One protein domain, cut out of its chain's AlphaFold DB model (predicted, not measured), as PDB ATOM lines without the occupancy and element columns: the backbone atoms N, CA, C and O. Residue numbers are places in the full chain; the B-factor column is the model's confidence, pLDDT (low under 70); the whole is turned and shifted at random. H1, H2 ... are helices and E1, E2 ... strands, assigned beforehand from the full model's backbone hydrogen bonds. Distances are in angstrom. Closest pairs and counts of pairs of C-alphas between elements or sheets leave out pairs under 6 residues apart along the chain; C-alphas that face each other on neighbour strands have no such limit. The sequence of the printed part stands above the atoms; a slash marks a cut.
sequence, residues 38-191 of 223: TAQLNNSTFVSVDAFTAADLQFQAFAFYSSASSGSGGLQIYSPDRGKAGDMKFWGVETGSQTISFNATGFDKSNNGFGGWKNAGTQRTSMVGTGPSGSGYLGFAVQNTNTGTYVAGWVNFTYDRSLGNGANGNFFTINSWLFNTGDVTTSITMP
ATOM      1  N   THR A  38       5.297  11.326  24.730       91.06
ATOM      2  CA  THR A  38       6.525  11.301  23.924       91.06
ATOM      3  C   THR A  38       7.373  12.534  24.187       91.06
ATOM      4  O   THR A  38       7.011  13.642  23.799       91.06
ATOM      5  N   ALA A  39       8.547  12.333  24.780       89.94
ATOM      6  CA  ALA A  39       9.597  13.340  24.811       89.94
ATOM      7  C   ALA A  39      10.503  13.145  23.594       89.94
ATOM      8  O   ALA A  39      11.275  12.188  23.535       89.94
ATOM      9  N   GLN A  40      10.402  14.051  22.624       89.38
ATOM     10  CA  GLN A  40      11.192  14.026  21.397       89.38
ATOM     11  C   GLN A  40      12.015  15.301  21.264       89.38
ATOM     12  O   GLN A  40      11.493  16.410  21.385       89.38
ATOM     13  N   LEU A  41      13.300  15.142  20.960       85.88
ATOM     14  CA  LEU A  41      14.175  16.267  20.661       85.88
ATOM     15  C   LEU A  41      13.940  16.761  19.229       85.88
ATOM     16  O   LEU A  41      14.138  16.022  18.261       85.88
ATOM     17  N   ASN A  42      13.534  18.027  19.124       81.88
ATOM     18  CA  ASN A  42      13.343  18.762  17.877       81.88
ATOM     19  C   ASN A  42      14.155  20.061  17.957       81.88
ATOM     20  O   ASN A  42      13.645  21.098  18.380       81.88
ATOM     21  N   ASN A  43      15.449  19.979  17.651       78.25
ATOM     22  CA  ASN A  43      16.423  21.061  17.806       78.25
ATOM     23  C   ASN A  43      16.445  21.676  19.223       78.25
ATOM     24  O   ASN A  43      16.621  22.879  19.402       78.25
ATOM     25  N   SER A  44      16.218  20.839  20.236       80.62
ATOM     26  CA  SER A  44      16.175  21.217  21.652       80.62
ATOM     27  C   SER A  44      17.226  20.428  22.431       80.62
ATOM     28  O   SER A  44      17.585  19.318  22.043       80.62
ATOM     29  N   THR A  45      17.725  20.986  23.533       86.25
ATOM     30  CA  THR A  45      18.687  20.302  24.418       86.25
ATOM     31  C   THR A  45      17.996  19.483  25.499       86.25
ATOM     32  O   THR A  45      18.551  18.504  25.982       86.25
ATOM     33  N   PHE A  46      16.773  19.852  25.872       89.44
ATOM     34  CA  PHE A  46      15.970  19.131  26.845       89.44
ATOM     35  C   PHE A  46      14.493  19.257  26.492       89.44
ATOM     36  O   PHE A  46      14.012  20.355  26.216       89.44
ATOM     37  N   VAL A  47      13.780  18.136  26.524       91.81
ATOM     38  CA  VAL A  47      12.326  18.074  26.372       91.81
ATOM     39  C   VAL A  47      11.787  17.146  27.446       91.81
ATOM     40  O   VAL A  47      12.336  16.068  27.677       91.81
ATOM     41  N   SER A  48      10.698  17.554  28.085       93.12
ATOM     42  CA  SER A  48       9.943  16.723  29.016       93.12
ATOM     43  C   SER A  48       8.455  16.852  28.753       93.12
ATOM     44  O   SER A  48       7.980  17.946  28.450       93.12
ATOM     45  N   VAL A  49       7.730  15.747  28.887       92.88
ATOM     46  CA  VAL A  49       6.281  15.685  28.676       92.88
ATOM     47  C   VAL A  49       5.646  14.939  29.837       92.88
ATOM     48  O   VAL A  49       6.119  13.867  30.218       92.88
ATOM     49  N   ASP A  50       4.584  15.514  30.397       93.12
ATOM     50  CA  ASP A  50       3.810  14.904  31.475       93.12
ATOM     51  C   ASP A  50       3.223  13.563  31.035       93.12
ATOM     52  O   ASP A  50       2.608  13.458  29.976       93.12
ATOM     53  N   ALA A  51       3.428  12.536  31.861       91.25
ATOM     54  CA  ALA A  51       2.863  11.209  31.653       91.25
ATOM     55  C   ALA A  51       1.712  10.963  32.634       91.25
ATOM     56  O   ALA A  51       0.559  10.848  32.227       91.25
ATOM     57  N   PHE A  52       2.006  10.934  33.936       92.25
ATOM     58  CA  PHE A  52       1.018  10.669  34.984       92.25
ATOM     59  C   PHE A  52       1.432  11.246  36.331       92.25
ATOM     60  O   PHE A  52       2.591  11.587  36.541       92.25
ATOM     61  N   THR A  53       0.483  11.307  37.259       92.50
ATOM     62  CA  THR A  53       0.716  11.701  38.651       92.50
ATOM     63  C   THR A  53       0.451  10.507  39.567       92.50
ATOM     64  O   THR A  53      -0.544   9.805  39.377       92.50
ATOM     65  N   ALA A  54       1.308  10.277  40.562       91.25
ATOM     66  CA  ALA A  54       1.092   9.268  41.603       91.25
ATOM     67  C   ALA A  54       1.631   9.764  42.949       91.25
ATOM     68  O   ALA A  54       2.741  10.287  42.998       91.25
ATOM     69  N   ALA A  55       0.854   9.601  44.028       91.56
ATOM     70  CA  ALA A  55       1.192  10.105  45.366       91.56
ATOM     71  C   ALA A  55       1.653  11.577  45.356       91.56
ATOM     72  O   ALA A  55       2.690  11.912  45.921       91.56
ATOM     73  N   ASP A  56       0.926  12.438  44.640       91.44
ATOM     74  CA  ASP A  56       1.263  13.850  44.419       91.44
ATOM     75  C   ASP A  56       2.621  14.108  43.742       91.44
ATOM     76  O   ASP A  56       3.120  15.228  43.796       91.44
ATOM     77  N   LEU A  57       3.239  13.114  43.102       93.12
ATOM     78  CA  LEU A  57       4.449  13.274  42.292       93.12
ATOM     79  C   LEU A  57       4.083  13.228  40.806       93.12
ATOM     80  O   LEU A  57       3.469  12.261  40.350       93.12
ATOM     81  N   GLN A  58       4.479  14.243  40.042       94.62
ATOM     82  CA  GLN A  58       4.333  14.269  38.592       94.62
ATOM     83  C   GLN A  58       5.492  13.522  37.922       94.62
ATOM     84  O   GLN A  58       6.660  13.896  38.045       94.62
ATOM     85  N   PHE A  59       5.152  12.491  37.156       94.50
ATOM     86  CA  PHE A  59       6.070  11.711  36.338       94.50
ATOM     87  C   PHE A  59       6.041  12.202  34.892       94.50
ATOM     88  O   PHE A  59       4.986  12.513  34.332       94.50
ATOM     89  N   GLN A  60       7.216  12.262  34.273       95.25
ATOM     90  CA  GLN A  60       7.399  12.790  32.928       95.25
ATOM     91  C   GLN A  60       8.286  11.863  32.104       95.25
ATOM     92  O   GLN A  60       9.291  11.346  32.599       95.25
ATOM     93  N   ALA A  61       7.960  11.710  30.823       94.50
ATOM     94  CA  ALA A  61       8.955  11.288  29.847       94.50
ATOM     95  C   ALA A  61       9.954  12.435  29.658       94.50
ATOM     96  O   ALA A  61       9.554  13.601  29.632       94.50
ATOM     97  N   PHE A  62      11.240  12.130  29.498       93.31
ATOM     98  CA  PHE A  62      12.239  13.140  29.161       93.31
ATOM     99  C   PHE A  62      13.239  12.646  28.124       93.31
ATOM    100  O   PHE A  62      13.543  11.456  28.029       93.31
ATOM    101  N   ALA A  63      13.789  13.603  27.388       91.38
ATOM    102  CA  ALA A  63      14.926  13.425  26.511       91.38
ATOM    103  C   ALA A  63      15.864  14.625  26.676       91.38
ATOM    104  O   ALA A  63      15.433  15.770  26.798       91.38
ATOM    105  N   PHE A  64      17.160  14.353  26.689       88.50
ATOM    106  CA  PHE A  64      18.225  15.324  26.862       88.50
ATOM    107  C   PHE A  64      19.346  15.047  25.874       88.50
ATOM    108  O   PHE A  64      19.735  13.900  25.634       88.50
ATOM    109  N   TYR A  65      19.913  16.129  25.371       86.12
ATOM    110  CA  TYR A  65      21.030  16.127  24.461       86.12
ATOM    111  C   TYR A  65      21.944  17.315  24.732       86.12
ATOM    112  O   TYR A  65      21.494  18.457  24.805       86.12
ATOM    113  N   SER A  66      23.244  17.042  24.829       82.44
ATOM    114  CA  SER A  66      24.274  18.086  24.864       82.44
ATOM    115  C   SER A  66      25.315  17.939  23.759       82.44
ATOM    116  O   SER A  66      25.849  18.942  23.299       82.44
ATOM    117  N   SER A  67      25.624  16.715  23.321       78.38
ATOM    118  CA  SER A  67      26.599  16.470  22.252       78.38
ATOM    119  C   SER A  67      26.475  15.067  21.663       78.38
ATOM    120  O   SER A  67      25.848  14.184  22.248       78.38
ATOM    121  N   ALA A  68      27.169  14.814  20.549       72.25
ATOM    122  CA  ALA A  68      27.248  13.509  19.885       72.25
ATOM    123  C   ALA A  68      27.660  12.329  20.788       72.25
ATOM    124  O   ALA A  68      27.407  11.172  20.457       72.25
ATOM    125  N   SER A  69      28.250  12.576  21.955       74.44
ATOM    126  CA  SER A  69      28.583  11.536  22.938       74.44
ATOM    127  C   SER A  69      27.867  11.718  24.277       74.44
ATOM    128  O   SER A  69      28.094  10.935  25.200       74.44
ATOM    129  N   SER A  70      26.978  12.709  24.401       81.12
ATOM    130  CA  SER A  70      26.250  12.964  25.636       81.12
ATOM    131  C   SER A  70      24.770  13.269  25.425       81.12
ATOM    132  O   SER A  70      24.376  14.309  24.893       81.12
ATOM    133  N   GLY A  71      23.951  12.340  25.909       84.81
ATOM    134  CA  GLY A  71      22.499  12.398  25.863       84.81
ATOM    135  C   GLY A  71      21.888  11.401  26.839       84.81
ATOM    136  O   GLY A  71      22.529  10.432  27.255       84.81
ATOM    137  N   SER A  72      20.646  11.641  27.225       88.44
ATOM    138  CA  SER A  72      19.904  10.782  28.143       88.44
ATOM    139  C   SER A  72      18.417  10.869  27.866       88.44
ATOM    140  O   SER A  72      17.955  11.801  27.219       88.44
ATOM    141  N   GLY A  73      17.662   9.933  28.403       90.75
ATOM    142  CA  GLY A  73      16.215  10.023  28.414       90.75
ATOM    143  C   GLY A  73      15.609   8.856  29.161       90.75
ATOM    144  O   GLY A  73      16.323   7.946  29.599       90.75
ATOM    145  N   GLY A  74      14.295   8.904  29.309       93.50
ATOM    146  CA  GLY A  74      13.539   7.907  30.045       93.50
ATOM    147  C   GLY A  74      12.424   8.528  30.872       93.50
ATOM    148  O   GLY A  74      11.738   9.442  30.418       93.50
ATOM    149  N   LEU A  75      12.263   8.022  32.090       94.56
ATOM    150  CA  LEU A  75      11.286   8.469  33.076       94.56
ATOM    151  C   LEU A  75      11.956   9.404  34.083       94.56
ATOM    152  O   LEU A  75      13.021   9.083  34.610       94.56
ATOM    153  N   GLN A  76      11.323  10.528  34.398       94.44
ATOM    154  CA  GLN A  76      11.761  11.403  35.480       94.44
ATOM    155  C   GLN A  76      10.607  11.863  36.367       94.44
ATOM    156  O   GLN A  76       9.449  11.834  35.958       94.44
ATOM    157  N   ILE A  77      10.951  12.375  37.545       94.88
ATOM    158  CA  ILE A  77      10.058  13.198  38.364       94.88
ATOM    159  C   ILE A  77      10.216  14.658  37.937       94.88
ATOM    160  O   ILE A  77      11.340  15.146  37.728       94.88
ATOM    161  N   TYR A  78       9.084  15.347  37.805       93.50
ATOM    162  CA  TYR A  78       9.014  16.774  37.522       93.50
ATOM    163  C   TYR A  78       9.859  17.562  38.529       93.50
ATOM    164  O   TYR A  78       9.823  17.303  39.728       93.50
ATOM    165  N   SER A  79      10.654  18.520  38.049       90.62
ATOM    166  CA  SER A  79      11.709  19.150  38.859       90.62
ATOM    167  C   SER A  79      11.231  19.736  40.202       90.62
ATOM    168  O   SER A  79      11.903  19.477  41.201       90.62
ATOM    169  N   PRO A  80      10.089  20.449  40.288       91.06
ATOM    170  CA  PRO A  80       9.533  20.918  41.562       91.06
ATOM    171  C   PRO A  80       9.163  19.805  42.548       91.06
ATOM    172  O   PRO A  80       9.222  20.016  43.757       91.06
ATOM    173  N   ASP A  81       8.833  18.613  42.054       92.62
ATOM    174  CA  ASP A  81       8.425  17.486  42.889       92.62
ATOM    175  C   ASP A  81       9.612  16.676  43.422       92.62
ATOM    176  O   ASP A  81       9.451  15.868  44.333       92.62
ATOM    177  N   ARG A  82      10.833  16.917  42.932       89.00
ATOM    178  CA  ARG A  82      12.025  16.181  43.385       89.00
ATOM    179  C   ARG A  82      12.394  16.446  44.837       89.00
ATOM    180  O   ARG A  82      12.967  15.576  45.469       89.00
ATOM    181  N   GLY A  83      12.062  17.621  45.374       87.19
ATOM    182  CA  GLY A  83      12.317  17.939  46.784       87.19
ATOM    183  C   GLY A  83      11.451  17.131  47.757       87.19
ATOM    184  O   GLY A  83      11.848  16.935  48.901       87.19
ATOM    185  N   LYS A  84      10.293  16.648  47.291       90.62
ATOM    186  CA  LYS A  84       9.392  15.761  48.043       90.62
ATOM    187  C   LYS A  84       9.507  14.298  47.616       90.62
ATOM    188  O   LYS A  84       8.837  13.455  48.191       90.62
ATOM    189  N   ALA A  85      10.321  13.983  46.613       89.44
ATOM    190  CA  ALA A  85      10.618  12.613  46.235       89.44
ATOM    191  C   ALA A  85      11.882  12.159  46.969       89.44
ATOM    192  O   ALA A  85      12.927  12.801  46.876       89.44
ATOM    193  N   GLY A  86      11.789  11.049  47.696       86.81
ATOM    194  CA  GLY A  86      12.965  10.354  48.206       86.81
ATOM    195  C   GLY A  86      13.762   9.704  47.074       86.81
ATOM    196  O   GLY A  86      13.556   9.974  45.887       86.81
ATOM    197  N   ASP A  87      14.646   8.783  47.443       89.38
ATOM    198  CA  ASP A  87      15.370   7.975  46.467       89.38
ATOM    199  C   ASP A  87      14.394   7.195  45.580       89.38
ATOM    200  O   ASP A  87      13.544   6.442  46.057       89.38
ATOM    201  N   MET A  88      14.531   7.359  44.268       91.88
ATOM    202  CA  MET A  88      13.785   6.593  43.287       91.88
ATOM    203  C   MET A  88      14.628   5.406  42.836       91.88
ATOM    204  O   MET A  88      15.741   5.562  42.327       91.88
ATOM    205  N   LYS A  89      14.079   4.209  43.018       94.19
ATOM    206  CA  LYS A  89      14.668   2.943  42.587       94.19
ATOM    207  C   LYS A  89      14.064   2.527  41.263       94.19
ATOM    208  O   LYS A  89      12.882   2.763  41.021       94.19
ATOM    209  N   PHE A  90      14.868   1.881  40.432       93.56
ATOM    210  CA  PHE A  90      14.442   1.456  39.111       93.56
ATOM    211  C   PHE A  90      14.905   0.038  38.783       93.56
ATOM    212  O   PHE A  90      16.011  -0.359  39.147       93.56
ATOM    213  N   TRP A  91      14.080  -0.670  38.017       92.62
ATOM    214  CA  TRP A  91      14.340  -2.010  37.489       92.62
ATOM    215  C   TRP A  91      14.263  -1.945  35.971       92.62
ATOM    216  O   TRP A  91      13.265  -1.471  35.422       92.62
ATOM    217  N   GLY A  92      15.338  -2.339  35.302       86.94
ATOM    218  CA  GLY A  92      15.465  -2.286  33.858       86.94
ATOM    219  C   GLY A  92      14.702  -3.385  33.133       86.94
ATOM    220  O   GLY A  92      13.973  -4.187  33.716       86.94
ATOM    221  N   VAL A  93      14.871  -3.390  31.812       80.81
ATOM    222  CA  VAL A  93      14.241  -4.370  30.927       80.81
ATOM    223  C   VAL A  93      14.775  -5.762  31.200       80.81
ATOM    224  O   VAL A  93      15.956  -6.034  30.992       80.81
ATOM    225  N   GLU A  94      13.860  -6.655  31.555       76.56
ATOM    226  CA  GLU A  94      14.158  -8.043  31.874       76.56
ATOM    227  C   GLU A  94      13.255  -9.001  31.094       76.56
ATOM    228  O   GLU A  94      12.167  -8.652  30.611       76.56
ATOM    229  N   THR A  95      13.745 -10.227  30.909       74.75
ATOM    230  CA  THR A  95      13.040 -11.240  30.105       74.75
ATOM    231  C   THR A  95      11.814 -11.793  30.834       74.75
ATOM    232  O   THR A  95      10.784 -12.036  30.203       74.75
ATOM    233  N   GLY A  96      11.898 -11.940  32.160       83.06
ATOM    234  CA  GLY A  96      10.815 -12.406  33.025       83.06
ATOM    235  C   GLY A  96      10.088 -11.278  33.758       83.06
ATOM    236  O   GLY A  96      10.601 -10.169  33.885       83.06
ATOM    237  N   SER A  97       8.887 -11.577  34.255       88.50
ATOM    238  CA  SER A  97       8.155 -10.668  35.142       88.50
ATOM    239  C   SER A  97       8.883 -10.494  36.474       88.50
ATOM    240  O   SER A  97       9.487 -11.440  36.981       88.50
ATOM    241  N   GLN A  98       8.790  -9.304  37.062       89.69
ATOM    242  CA  GLN A  98       9.490  -8.955  38.301       89.69
ATOM    243  C   GLN A  98       8.573  -8.230  39.280       89.69
ATOM    244  O   GLN A  98       7.715  -7.446  38.877       89.69
ATOM    245  N   THR A  99       8.768  -8.470  40.575       92.25
ATOM    246  CA  THR A  99       8.090  -7.704  41.624       92.25
ATOM    247  C   THR A  99       8.825  -6.393  41.855       92.25
ATOM    248  O   THR A  99      10.005  -6.386  42.195       92.25
ATOM    249  N   ILE A 100       8.099  -5.292  41.726       94.25
ATOM    250  CA  ILE A 100       8.578  -3.940  41.973       94.25
ATOM    251  C   ILE A 100       8.032  -3.476  43.315       94.25
ATOM    252  O   ILE A 100       6.823  -3.499  43.538       94.25
ATOM    253  N   SER A 101       8.915  -3.048  44.208       94.44
ATOM    254  CA  SER A 101       8.564  -2.375  45.460       94.44
ATOM    255  C   SER A 101       9.766  -1.599  45.970       94.44
ATOM    256  O   SER A 101      10.899  -1.874  45.580       94.44
ATOM    257  N   PHE A 102       9.558  -0.660  46.891       93.50
ATOM    258  CA  PHE A 102      10.673   0.103  47.452       93.50
ATOM    259  C   PHE A 102      11.723  -0.792  48.134       93.50
ATOM    260  O   PHE A 102      12.910  -0.473  48.116       93.50
ATOM    261  N   ASN A 103      11.309  -1.932  48.690       91.88
ATOM    262  CA  ASN A 103      12.190  -2.887  49.367       91.88
ATOM    263  C   ASN A 103      12.605  -4.082  48.495       91.88
ATOM    264  O   ASN A 103      13.358  -4.934  48.968       91.88
ATOM    265  N   ALA A 104      12.132  -4.172  47.250       89.12
ATOM    266  CA  ALA A 104      12.503  -5.263  46.361       89.12
ATOM    267  C   ALA A 104      14.002  -5.209  46.036       89.12
ATOM    268  O   ALA A 104      14.604  -4.144  45.862       89.12
ATOM    269  N   THR A 105      14.615  -6.387  45.961       88.12
ATOM    270  CA  THR A 105      15.983  -6.544  45.469       88.12
ATOM    271  C   THR A 105      16.014  -6.432  43.941       88.12
ATOM    272  O   THR A 105      14.976  -6.353  43.282       88.12
ATOM    273  N   GLY A 106      17.216  -6.392  43.360       84.12
ATOM    274  CA  GLY A 106      17.384  -6.420  41.902       84.12
ATOM    275  C   GLY A 106      17.117  -5.094  41.185       84.12
ATOM    276  O   GLY A 106      16.932  -5.107  39.977       84.12
ATOM    277  N   PHE A 107      17.093  -3.962  41.895       86.50
ATOM    278  CA  PHE A 107      17.064  -2.650  41.244       86.50
ATOM    279  C   PHE A 107      18.429  -2.360  40.592       86.50
ATOM    280  O   PHE A 107      19.471  -2.597  41.205       86.50
ATOM    281  N   ASP A 108      18.444  -1.799  39.382       82.94
ATOM    282  CA  ASP A 108      19.695  -1.465  38.683       82.94
ATOM    283  C   ASP A 108      20.310  -0.162  39.195       82.94
ATOM    284  O   ASP A 108      21.530   0.017  39.210       82.94
ATOM    285  N   LYS A 109      19.452   0.800  39.554       84.31
ATOM    286  CA  LYS A 109      19.863   2.136  39.990       84.31
ATOM    287  C   LYS A 109      18.920   2.727  41.024       84.31
ATOM    288  O   LYS A 109      17.705   2.575  40.935       84.31
ATOM    289  N   SER A 110      19.522   3.476  41.941       83.62
ATOM    290  CA  SER A 110      18.858   4.469  42.781       83.62
ATOM    291  C   SER A 110      19.332   5.861  42.367       83.62
ATOM    292  O   SER A 110      20.519   6.039  42.064       83.62
ATOM    293  N   ASN A 111      18.425   6.830  42.295       78.50
ATOM    294  CA  ASN A 111      18.749   8.240  42.074       78.50
ATOM    295  C   ASN A 111      17.560   9.149  42.432       78.50
ATOM    296  O   ASN A 111      16.455   8.683  42.680       78.50
ATOM    297  N   ASN A 112      17.768  10.465  42.377       80.69
ATOM    298  CA  ASN A 112      16.770  11.471  42.762       80.69
ATOM    299  C   ASN A 112      15.728  11.752  41.654       80.69
ATOM    300  O   ASN A 112      15.414  12.912  41.373       80.69
ATOM    301  N   GLY A 113      15.226  10.710  40.982       83.75
ATOM    302  CA  GLY A 113      14.066  10.810  40.087       83.75
ATOM    303  C   GLY A 113      14.352  10.788  38.584       83.75
ATOM    304  O   GLY A 113      13.695  11.515  37.852       83.75
ATOM    305  N   PHE A 114      15.310   9.988  38.113       88.75
ATOM    306  CA  PHE A 114      15.667   9.786  36.702       88.75
ATOM    307  C   PHE A 114      16.003   8.321  36.378       88.75
ATOM    308  O   PHE A 114      17.068   7.825  36.728       88.75
ATOM    309  N   GLY A 115      15.188   7.631  35.597       89.62
ATOM    310  CA  GLY A 115      15.475   6.279  35.107       89.62
ATOM    311  C   GLY A 115      15.486   6.244  33.594       89.62
ATOM    312  O   GLY A 115      14.757   6.994  32.955       89.62
ATOM    313  N   GLY A 116      16.302   5.372  33.003       89.69
ATOM    314  CA  GLY A 116      16.371   5.228  31.550       89.69
ATOM    315  C   GLY A 116      17.786   4.993  31.043       89.69
ATOM    316  O   GLY A 116      18.515   4.155  31.576       89.69
ATOM    317  N   TRP A 117      18.195   5.721  30.005       88.25
ATOM    318  CA  TRP A 117      19.572   5.674  29.513       88.25
ATOM    319  C   TRP A 117      20.318   6.969  29.797       88.25
ATOM    320  O   TRP A 117      19.761   8.065  29.790       88.25
ATOM    321  N   LYS A 118      21.627   6.830  29.987       85.38
ATOM    322  CA  LYS A 118      22.582   7.931  30.046       85.38
ATOM    323  C   LYS A 118      23.805   7.566  29.224       85.38
ATOM    324  O   LYS A 118      24.398   6.503  29.409       85.38
ATOM    325  N   ASN A 119      24.190   8.485  28.358       81.06
ATOM    326  CA  ASN A 119      25.445   8.494  27.635       81.06
ATOM    327  C   ASN A 119      26.192   9.769  28.055       81.06
ATOM    328  O   ASN A 119      25.633  10.865  27.981       81.06
ATOM    329  N   ALA A 120      27.405   9.629  28.581       75.81
ATOM    330  CA  ALA A 120      28.249  10.737  29.015       75.81
ATOM    331  C   ALA A 120      29.705  10.440  28.640       75.81
ATOM    332  O   ALA A 120      30.458   9.847  29.415       75.81
ATOM    333  N   GLY A 121      30.086  10.811  27.416       72.38
ATOM    334  CA  GLY A 121      31.409  10.509  26.876       72.38
ATOM    335  C   GLY A 121      31.577   9.005  26.659       72.38
ATOM    336  O   GLY A 121      30.865   8.407  25.854       72.38
ATOM    337  N   THR A 122      32.510   8.383  27.382       65.19
ATOM    338  CA  THR A 122      32.743   6.927  27.348       65.19
ATOM    339  C   THR A 122      31.822   6.144  28.287       65.19
ATOM    340  O   THR A 122      31.715   4.925  28.166       65.19
ATOM    341  N   GLN A 123      31.132   6.818  29.213       67.69
ATOM    342  CA  GLN A 123      30.253   6.167  30.179       67.69
ATOM    343  C   GLN A 123      28.854   5.976  29.592       67.69
ATOM    344  O   GLN A 123      28.144   6.942  29.300       67.69
ATOM    345  N   ARG A 124      28.436   4.715  29.470       69.56
ATOM    346  CA  ARG A 124      27.091   4.330  29.038       69.56
ATOM    347  C   ARG A 124      26.432   3.494  30.121       69.56
ATOM    348  O   ARG A 124      26.902   2.409  30.434       69.56
ATOM    349  N   THR A 125      25.329   3.990  30.670       77.62
ATOM    350  CA  THR A 125      24.452   3.198  31.541       77.62
ATOM    351  C   THR A 125      23.075   3.152  30.919       77.62
ATOM    352  O   THR A 125      22.572   4.199  30.504       77.62
ATOM    353  N   SER A 126      22.457   1.979  30.865       84.06
ATOM    354  CA  SER A 126      21.118   1.854  30.308       84.06
ATOM    355  C   SER A 126      20.281   0.865  31.089       84.06
ATOM    356  O   SER A 126      20.703  -0.264  31.296       84.06
ATOM    357  N   MET A 127      19.088   1.315  31.455       88.31
ATOM    358  CA  MET A 127      18.016   0.509  32.040       88.31
ATOM    359  C   MET A 127      17.014   0.038  30.983       88.31
ATOM    360  O   MET A 127      16.192  -0.833  31.220       88.31
ATOM    361  N   VAL A 128      17.074   0.646  29.797       85.38
ATOM    362  CA  VAL A 128      16.109   0.464  28.704       85.38
ATOM    363  C   VAL A 128      16.704  -0.334  27.538       85.38
ATOM    364  O   VAL A 128      16.095  -0.462  26.486       85.38
ATOM    365  N   GLY A 129      17.918  -0.868  27.706       81.81
ATOM    366  CA  GLY A 129      18.648  -1.626  26.687       81.81
ATOM    367  C   GLY A 129      19.783  -0.852  26.003       81.81
ATOM    368  O   GLY A 129      19.903   0.376  26.085       81.81
ATOM    369  N   THR A 130      20.686  -1.583  25.353       78.81
ATOM    370  CA  THR A 130      21.937  -1.050  24.779       78.81
ATOM    371  C   THR A 130      21.852  -0.744  23.281       78.81
ATOM    372  O   THR A 130      22.702  -0.014  22.771       78.81
ATOM    373  N   GLY A 131      20.824  -1.248  22.589       76.56
ATOM    374  CA  GLY A 131      20.611  -1.055  21.150       76.56
ATOM    375  C   GLY A 131      20.204   0.376  20.773       76.56
ATOM    376  O   GLY A 131      19.720   1.121  21.617       76.56
ATOM    377  N   PRO A 132      20.396   0.820  19.523       78.50
ATOM    378  CA  PRO A 132      20.045   2.183  19.116       78.50
ATOM    379  C   PRO A 132      18.559   2.492  19.325       78.50
ATOM    380  O   PRO A 132      18.234   3.613  19.676       78.50
ATOM    381  N   SER A 133      17.681   1.503  19.223       85.62
ATOM    382  CA  SER A 133      16.260   1.608  19.533       85.62
ATOM    383  C   SER A 133      15.803   0.390  20.331       85.62
ATOM    384  O   SER A 133      16.513  -0.619  20.413       85.62
ATOM    385  N   GLY A 134      14.624   0.486  20.937       87.56
ATOM    386  CA  GLY A 134      14.027  -0.640  21.641       87.56
ATOM    387  C   GLY A 134      12.703  -0.309  22.310       87.56
ATOM    388  O   GLY A 134      12.202   0.816  22.261       87.56
ATOM    389  N   SER A 135      12.140  -1.321  22.950       89.56
ATOM    390  CA  SER A 135      10.922  -1.230  23.741       89.56
ATOM    391  C   SER A 135      10.988  -2.195  24.914       89.56
ATOM    392  O   SER A 135      11.801  -3.123  24.925       89.56
ATOM    393  N   GLY A 136      10.146  -1.971  25.914       90.81
ATOM    394  CA  GLY A 136      10.066  -2.858  27.062       90.81
ATOM    395  C   GLY A 136       9.324  -2.236  28.226       90.81
ATOM    396  O   GLY A 136       8.554  -1.291  28.056       90.81
ATOM    397  N   TYR A 137       9.577  -2.783  29.408       91.69
ATOM    398  CA  TYR A 137       9.057  -2.271  30.666       91.69
ATOM    399  C   TYR A 137      10.198  -1.715  31.514       91.69
ATOM    400  O   TYR A 137      11.289  -2.283  31.538       91.69
ATOM    401  N   LEU A 138       9.954  -0.582  32.165       92.94
ATOM    402  CA  LEU A 138      10.853   0.028  33.140       92.94
ATOM    403  C   LEU A 138      10.095   0.146  34.461       92.94
ATOM    404  O   LEU A 138       9.104   0.875  34.549       92.94
ATOM    405  N   GLY A 139      10.555  -0.584  35.469       94.38
ATOM    406  CA  GLY A 139       9.992  -0.577  36.812       94.38
ATOM    407  C   GLY A 139      10.522   0.598  37.617       94.38
ATOM    408  O   GLY A 139      11.667   1.021  37.437       94.38
ATOM    409  N   PHE A 140       9.705   1.113  38.529       95.00
ATOM    410  CA  PHE A 140      10.093   2.175  39.439       95.00
ATOM    411  C   PHE A 140       9.439   2.048  40.814       95.00
ATOM    412  O   PHE A 140       8.308   1.585  40.949       95.00
ATOM    413  N   ALA A 141      10.138   2.529  41.839       96.06
ATOM    414  CA  ALA A 141       9.588   2.712  43.171       96.06
ATOM    415  C   ALA A 141      10.148   3.985  43.805       96.06
ATOM    416  O   ALA A 141      11.336   4.270  43.677       96.06
ATOM    417  N   VAL A 142       9.301   4.747  44.489       95.50
ATOM    418  CA  VAL A 142       9.682   6.009  45.136       95.50
ATOM    419  C   VAL A 142       8.785   6.276  46.335       95.50
ATOM    420  O   VAL A 142       7.636   5.845  46.362       95.50
ATOM    421  N   GLN A 143       9.301   7.003  47.317       95.25
ATOM    422  CA  GLN A 143       8.512   7.553  48.411       95.25
ATOM    423  C   GLN A 143       8.309   9.054  48.191       95.25
ATOM    424  O   GLN A 143       9.279   9.772  47.952       95.25
ATOM    425  N   ASN A 144       7.079   9.545  48.325       94.69
ATOM    426  CA  ASN A 144       6.849  10.955  48.608       94.69
ATOM    427  C   ASN A 144       7.152  11.195  50.096       94.69
ATOM    428  O   ASN A 144       6.411  10.752  50.973       94.69
ATOM    429  N   THR A 145       8.265  11.857  50.396       93.81
ATOM    430  CA  THR A 145       8.761  12.072  51.763       93.81
ATOM    431  C   THR A 145       7.922  13.071  52.554       93.81
ATOM    432  O   THR A 145       7.941  13.023  53.782       93.81
ATOM    433  N   ASN A 146       7.150  13.930  51.881       93.56
ATOM    434  CA  ASN A 146       6.254  14.868  52.556       93.56
ATOM    435  C   ASN A 146       5.006  14.174  53.103       93.56
ATOM    436  O   ASN A 146       4.521  14.541  54.169       93.56
ATOM    437  N   THR A 147       4.471  13.196  52.370       92.19
ATOM    438  CA  THR A 147       3.238  12.488  52.753       92.19
ATOM    439  C   THR A 147       3.508  11.125  53.387       92.19
ATOM    440  O   THR A 147       2.624  10.551  54.015       92.19
ATOM    441  N   GLY A 148       4.716  10.583  53.216       92.19
ATOM    442  CA  GLY A 148       5.062   9.216  53.598       92.19
ATOM    443  C   GLY A 148       4.520   8.148  52.641       92.19
ATOM    444  O   GLY A 148       4.755   6.964  52.877       92.19
ATOM    445  N   THR A 149       3.827   8.541  51.569       94.19
ATOM    446  CA  THR A 149       3.212   7.624  50.603       94.19
ATOM    447  C   THR A 149       4.261   7.038  49.667       94.19
ATOM    448  O   THR A 149       5.057   7.761  49.069       94.19
ATOM    449  N   TYR A 150       4.233   5.726  49.491       94.38
ATOM    450  CA  TYR A 150       5.079   5.012  48.546       94.38
ATOM    451  C   TYR A 150       4.332   4.759  47.246       94.38
ATOM    452  O   TYR A 150       3.123   4.534  47.242       94.38
ATOM    453  N   VAL A 151       5.079   4.759  46.149       95.06
ATOM    454  CA  VAL A 151       4.627   4.385  44.812       95.06
ATOM    455  C   VAL A 151       5.489   3.228  44.335       95.06
ATOM    456  O   VAL A 151       6.716   3.309  44.402       95.06
ATOM    457  N   ALA A 152       4.860   2.177  43.822       95.44
ATOM    458  CA  ALA A 152       5.524   1.115  43.074       95.44
ATOM    459  C   ALA A 152       4.806   0.946  41.735       95.44
ATOM    460  O   ALA A 152       3.587   0.786  41.700       95.44
ATOM    461  N   GLY A 153       5.545   1.003  40.632       93.75
ATOM    462  CA  GLY A 153       4.962   1.064  39.299       93.75
ATOM    463  C   GLY A 153       5.886   0.562  38.206       93.75
ATOM    464  O   GLY A 153       7.046   0.226  38.429       93.75
ATOM    465  N   TRP A 154       5.353   0.528  36.995       93.38
ATOM    466  CA  TRP A 154       6.121   0.308  35.782       93.38
ATOM    467  C   TRP A 154       5.560   1.148  34.638       93.38
ATOM    468  O   TRP A 154       4.382   1.516  34.623       93.38
ATOM    469  N   VAL A 155       6.415   1.431  33.658       92.81
ATOM    470  CA  VAL A 155       6.034   2.045  32.382       92.81
ATOM    471  C   VAL A 155       6.382   1.106  31.233       92.81
ATOM    472  O   VAL A 155       7.475   0.547  31.210       92.81
ATOM    473  N   ASN A 156       5.467   0.928  30.280       91.56
ATOM    474  CA  ASN A 156       5.792   0.384  28.966       91.56
ATOM    475  C   ASN A 156       6.340   1.527  28.117       91.56
ATOM    476  O   ASN A 156       5.696   2.573  28.006       91.56
ATOM    477  N   PHE A 157       7.501   1.332  27.506       91.50
ATOM    478  CA  PHE A 157       8.148   2.374  26.728       91.50
ATOM    479  C   PHE A 157       8.618   1.893  25.359       91.50
ATOM    480  O   PHE A 157       8.853   0.706  25.121       91.50
ATOM    481  N   THR A 158       8.821   2.862  24.473       91.00
ATOM    482  CA  THR A 158       9.595   2.747  23.235       91.00
ATOM    483  C   THR A 158      10.615   3.879  23.188       91.00
ATOM    484  O   THR A 158      10.377   4.974  23.701       91.00
ATOM    485  N   TYR A 159      11.773   3.627  22.593       89.25
ATOM    486  CA  TYR A 159      12.797   4.649  22.412       89.25
ATOM    487  C   TYR A 159      13.545   4.458  21.106       89.25
ATOM    488  O   TYR A 159      13.703   3.338  20.609       89.25
ATOM    489  N   ASP A 160      14.069   5.566  20.603       85.94
ATOM    490  CA  ASP A 160      14.965   5.578  19.463       85.94
ATOM    491  C   ASP A 160      16.097   6.588  19.682       85.94
ATOM    492  O   ASP A 160      15.885   7.707  20.152       85.94
ATOM    493  N   ARG A 161      17.311   6.134  19.373       80.25
ATOM    494  CA  ARG A 161      18.602   6.838  19.413       80.25
ATOM    495  C   ARG A 161      19.347   6.709  18.076       80.25
ATOM    496  O   ARG A 161      20.531   7.042  17.991       80.25
ATOM    497  N   SER A 162      18.702   6.118  17.067       70.44
ATOM    498  CA  SER A 162      19.300   5.694  15.795       70.44
ATOM    499  C   SER A 162      19.648   6.858  14.878       70.44
ATOM    500  O   SER A 162      20.631   6.773  14.145       70.44
ATOM    501  N   LEU A 163      18.936   7.981  14.993       62.31
ATOM    502  CA  LEU A 163      19.220   9.222  14.263       62.31
ATOM    503  C   LEU A 163      20.474   9.955  14.787       62.31
ATOM    504  O   LEU A 163      20.769  11.085  14.400       62.31
ATOM    505  N   GLY A 164      21.258   9.266  15.619       53.25
ATOM    506  CA  GLY A 164      22.464   9.750  16.255       53.25
ATOM    507  C   GLY A 164      22.148  10.490  17.548       53.25
ATOM    508  O   GLY A 164      21.053  10.988  17.784       53.25
ATOM    509  N   ASN A 165      23.154  10.623  18.404       56.81
ATOM    510  CA  ASN A 165      23.171  11.665  19.425       56.81
ATOM    511  C   ASN A 165      23.223  13.033  18.693       56.81
ATOM    512  O   ASN A 165      24.266  13.677  18.614       56.81
ATOM    513  N   GLY A 166      22.122  13.461  18.092       56.75
ATOM    514  CA  GLY A 166      21.904  14.788  17.533       56.75
ATOM    515  C   GLY A 166      20.713  15.435  18.231       56.75
ATOM    516  O   GLY A 166      19.910  14.754  18.865       56.75
ATOM    517  N   ALA A 167      20.562  16.751  18.085       57.50
ATOM    518  CA  ALA A 167      19.412  17.489  18.617       57.50
ATOM    519  C   ALA A 167      18.073  17.129  17.933       57.50
ATOM    520  O   ALA A 167      17.035  17.680  18.293       57.50
ATOM    521  N   ASN A 168      18.092  16.223  16.947       63.22
ATOM    522  CA  ASN A 168      16.952  15.847  16.125       63.22
ATOM    523  C   ASN A 168      16.768  14.328  16.156       63.22
ATOM    524  O   ASN A 168      17.668  13.591  15.760       63.22
ATOM    525  N   GLY A 169      15.590  13.874  16.587       65.12
ATOM    526  CA  GLY A 169      15.126  12.509  16.323       65.12
ATOM    527  C   GLY A 169      15.301  11.492  17.450       65.12
ATOM    528  O   GLY A 169      14.741  10.405  17.348       65.12
ATOM    529  N   ASN A 170      15.988  11.836  18.542       80.38
ATOM    530  CA  ASN A 170      15.969  10.988  19.733       80.38
ATOM    531  C   ASN A 170      14.651  11.171  20.474       80.38
ATOM    532  O   ASN A 170      14.264  12.305  20.787       80.38
ATOM    533  N   PHE A 171      13.995  10.060  20.794       87.56
ATOM    534  CA  PHE A 171      12.762  10.091  21.562       87.56
ATOM    535  C   PHE A 171      12.705   9.002  22.625       87.56
ATOM    536  O   PHE A 171      13.293   7.925  22.497       87.56
ATOM    537  N   PHE A 172      11.937   9.301  23.666       91.12
ATOM    538  CA  PHE A 172      11.418   8.326  24.608       91.12
ATOM    539  C   PHE A 172       9.911   8.503  24.702       91.12
ATOM    540  O   PHE A 172       9.429   9.600  24.994       91.12
ATOM    541  N   THR A 173       9.178   7.425  24.465       92.12
ATOM    542  CA  THR A 173       7.727   7.397  24.589       92.12
ATOM    543  C   THR A 173       7.348   6.455  25.709       92.12
ATOM    544  O   THR A 173       7.746   5.294  25.708       92.12
ATOM    545  N   ILE A 174       6.542   6.947  26.642       93.00
ATOM    546  CA  ILE A 174       5.813   6.119  27.597       93.00
ATOM    547  C   ILE A 174       4.478   5.775  26.938       93.00
ATOM    548  O   ILE A 174       3.659   6.663  26.729       93.00
ATOM    549  N   ASN A 175       4.274   4.509  26.578       90.38
ATOM    550  CA  ASN A 175       3.075   4.043  25.875       90.38
ATOM    551  C   ASN A 175       1.918   3.768  26.839       90.38
ATOM    552  O   ASN A 175       0.760   4.021  26.521       90.38
ATOM    553  N   SER A 176       2.241   3.215  28.006       89.31
ATOM    554  CA  SER A 176       1.288   2.906  29.069       89.31
ATOM    555  C   SER A 176       2.014   2.759  30.400       89.31
ATOM    556  O   SER A 176       3.241   2.638  30.450       89.31
ATOM    557  N   TRP A 177       1.262   2.788  31.494       91.75
ATOM    558  CA  TRP A 177       1.801   2.663  32.842       91.75
ATOM    559  C   TRP A 177       0.789   2.026  33.780       91.75
ATOM    560  O   TRP A 177      -0.425   2.082  33.558       91.75
ATOM    561  N   LEU A 178       1.308   1.454  34.860       91.12
ATOM    562  CA  LEU A 178       0.515   0.992  35.988       91.12
ATOM    563  C   LEU A 178       1.315   1.198  37.270       91.12
ATOM    564  O   LEU A 178       2.529   0.993  37.291       91.12
ATOM    565  N   PHE A 179       0.640   1.601  38.339       93.62
ATOM    566  CA  PHE A 179       1.257   1.792  39.642       93.62
ATOM    567  C   PHE A 179       0.258   1.524  40.762       93.62
ATOM    568  O   PHE A 179      -0.953   1.641  40.576       93.62
ATOM    569  N   ASN A 180       0.806   1.205  41.927       93.00
ATOM    570  CA  ASN A 180       0.110   1.170  43.199       93.00
ATOM    571  C   ASN A 180       0.702   2.237  44.118       93.00
ATOM    572  O   ASN A 180       1.899   2.538  44.048       93.00
ATOM    573  N   THR A 181      -0.137   2.777  44.995       93.88
ATOM    574  CA  THR A 181       0.256   3.699  46.058       93.88
ATOM    575  C   THR A 181      -0.115   3.124  47.416       93.88
ATOM    576  O   THR A 181      -1.105   2.402  47.524       93.88
ATOM    577  N   GLY A 182       0.645   3.454  48.454       92.44
ATOM    578  CA  GLY A 182       0.355   2.994  49.810       92.44
ATOM    579  C   GLY A 182       1.533   3.195  50.753       92.44
ATOM    580  O   GLY A 182       2.194   4.233  50.724       92.44
ATOM    581  N   ASP A 183       1.797   2.200  51.593       93.44
ATOM    582  CA  ASP A 183       2.926   2.187  52.522       93.44
ATOM    583  C   ASP A 183       4.180   1.523  51.917       93.44
ATOM    584  O   ASP A 183       4.215   1.150  50.742       93.44
ATOM    585  N   VAL A 184       5.219   1.338  52.732       90.56
ATOM    586  CA  VAL A 184       6.510   0.758  52.318       90.56
ATOM    587  C   VAL A 184       6.405  -0.670  51.747       90.56
ATOM    588  O   VAL A 184       7.318  -1.137  51.065       90.56
ATOM    589  N   THR A 185       5.303  -1.378  52.011       91.12
ATOM    590  CA  THR A 185       5.039  -2.737  51.508       91.12
ATOM    591  C   THR A 185       4.357  -2.749  50.139       91.12
ATOM    592  O   THR A 185       4.245  -3.806  49.513       91.12
ATOM    593  N   THR A 186       3.957  -1.574  49.639       92.06
ATOM    594  CA  THR A 186       3.340  -1.404  48.320       92.06
ATOM    595  C   THR A 186       4.207  -2.025  47.236       92.06
ATOM    596  O   THR A 186       5.396  -1.721  47.102       92.06
ATOM    597  N   SER A 187       3.593  -2.893  46.438       93.44
ATOM    598  CA  SER A 187       4.271  -3.603  45.364       93.44
ATOM    599  C   SER A 187       3.382  -3.779  44.141       93.44
ATOM    600  O   SER A 187       2.160  -3.619  44.203       93.44
ATOM    601  N   ILE A 188       4.009  -4.092  43.012       92.94
ATOM    602  CA  ILE A 188       3.337  -4.406  41.755       92.94
ATOM    603  C   ILE A 188       4.184  -5.375  40.932       92.94
ATOM    604  O   ILE A 188       5.411  -5.334  40.981       92.94
ATOM    605  N   THR A 189       3.542  -6.227  40.138       91.94
ATOM    606  CA  THR A 189       4.243  -7.078  39.172       91.94
ATOM    607  C   THR A 189       4.451  -6.318  37.863       91.94
ATOM    608  O   THR A 189       3.484  -5.962  37.184       91.94
ATOM    609  N   MET A 190       5.709  -6.093  37.496       90.75
ATOM    610  CA  MET A 190       6.104  -5.646  36.164       90.75
ATOM    611  C   MET A 190       6.103  -6.839  35.198       90.75
ATOM    612  O   MET A 190       6.682  -7.878  35.531       90.75
ATOM    613  N   PRO A 191       5.484  -6.724  34.010       87.38
ATOM    614  CA  PRO A 191       5.540  -7.773  33.001       87.38
ATOM    615  C   PRO A 191       6.959  -7.973  32.457       87.38
ATOM    616  O   PRO A 191       7.710  -7.014  32.283       87.38
TER     617      PRO A 191
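This is residues 38 to 191 of the 223 residues of an uncharacterized protein of Phycisphaera sp. TMED9 (UniProt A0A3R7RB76). Two long, twisted sheets lie partly face to face, with the five-strand sheet E2 E3 E4 E8 E9 over one face of the six-strand sheet E1 E12 E11 E10 E5 E7. The small sheet E6 E13 packs on the other face of the six-strand sheet, while H1 is a short turn just after E4, close to the beginning of E3 at Leu 57. The printed part has 154 residues with 13 named strands and one named helix, in the order E1 E2 E3 E4 H1 E5 E6 E7 E8 E9 E10 E11 E12 E13. The class is mostly strand, and each sheet is antiparallel throughout, with the strands side by side in the order E1 E12 E11 E10 E5 E7 in the largest sheet, E2 E3 E4 E8 E9 in the next and E6 E13 in the smallest. The whole is compact, with a radius of gyration of the C-alphas of 14.6 A and spans of 42 by 34 by 27 A.

Begin at E1, residues 38 to 42, an edge strand; beside it run E12, residues 168 to 182, E11, residues 150 to 160, E10, residues 133 to 143, E5, residues 88 to 91, and the other edge, E7, residues 109 to 111. Look at N 39 and O 172, 2.9 A apart, between E1 and E12, and at N 140 and O 153, 2.8 A, between E10 and E11. E10, E11 and E12 form a meander, each strand the antiparallel neighbour of the one before. So do E2, residues 46 to 54, E3, residues 57 to 67, and E4, residues 70 to 77; N 62 and O 74, in the hairpin of E3 and E4, are 2.9 A apart. Next to E4 come E8, residues 114 to 120, and the edge strand E9, residues 123 to 126. The closest C-alphas of E1 and E3, those of Ala 39 and Phe 62, are 5.1 A apart. H1, residues 79 to 83, is on this sheet at a height of 6.2 A and over none of its strands, though only just; 0 of its 1 O i to N i+4 pair and 1 of its 2 O i to N i+3 pairs are within hydrogen-bond range. E6, residues 98 to 101, and E13, residues 187 to 190, make a sandwich, two sheets face to face, with the six-strand sheet, their planes 18 degrees apart.

Find C-alpha 38 at (6.525, 11.301, 23.924), where E1 begins. E3 spans 30.0 A and bends by 53 degrees at residue 61. E12, the longest strand, runs 39.7 A from C-alpha 168 at (16.952, 15.847, 16.125). E13 ends at C-alpha 190, at (6.104, -5.646, 36.164).

The C-alphas farthest apart, those of Asn 43 and Thr 185, are 42.8 A apart. The printed part has no cut, and no link is long. Look for pLDDT under 70 at residues 122 to 124 and 163 to 169.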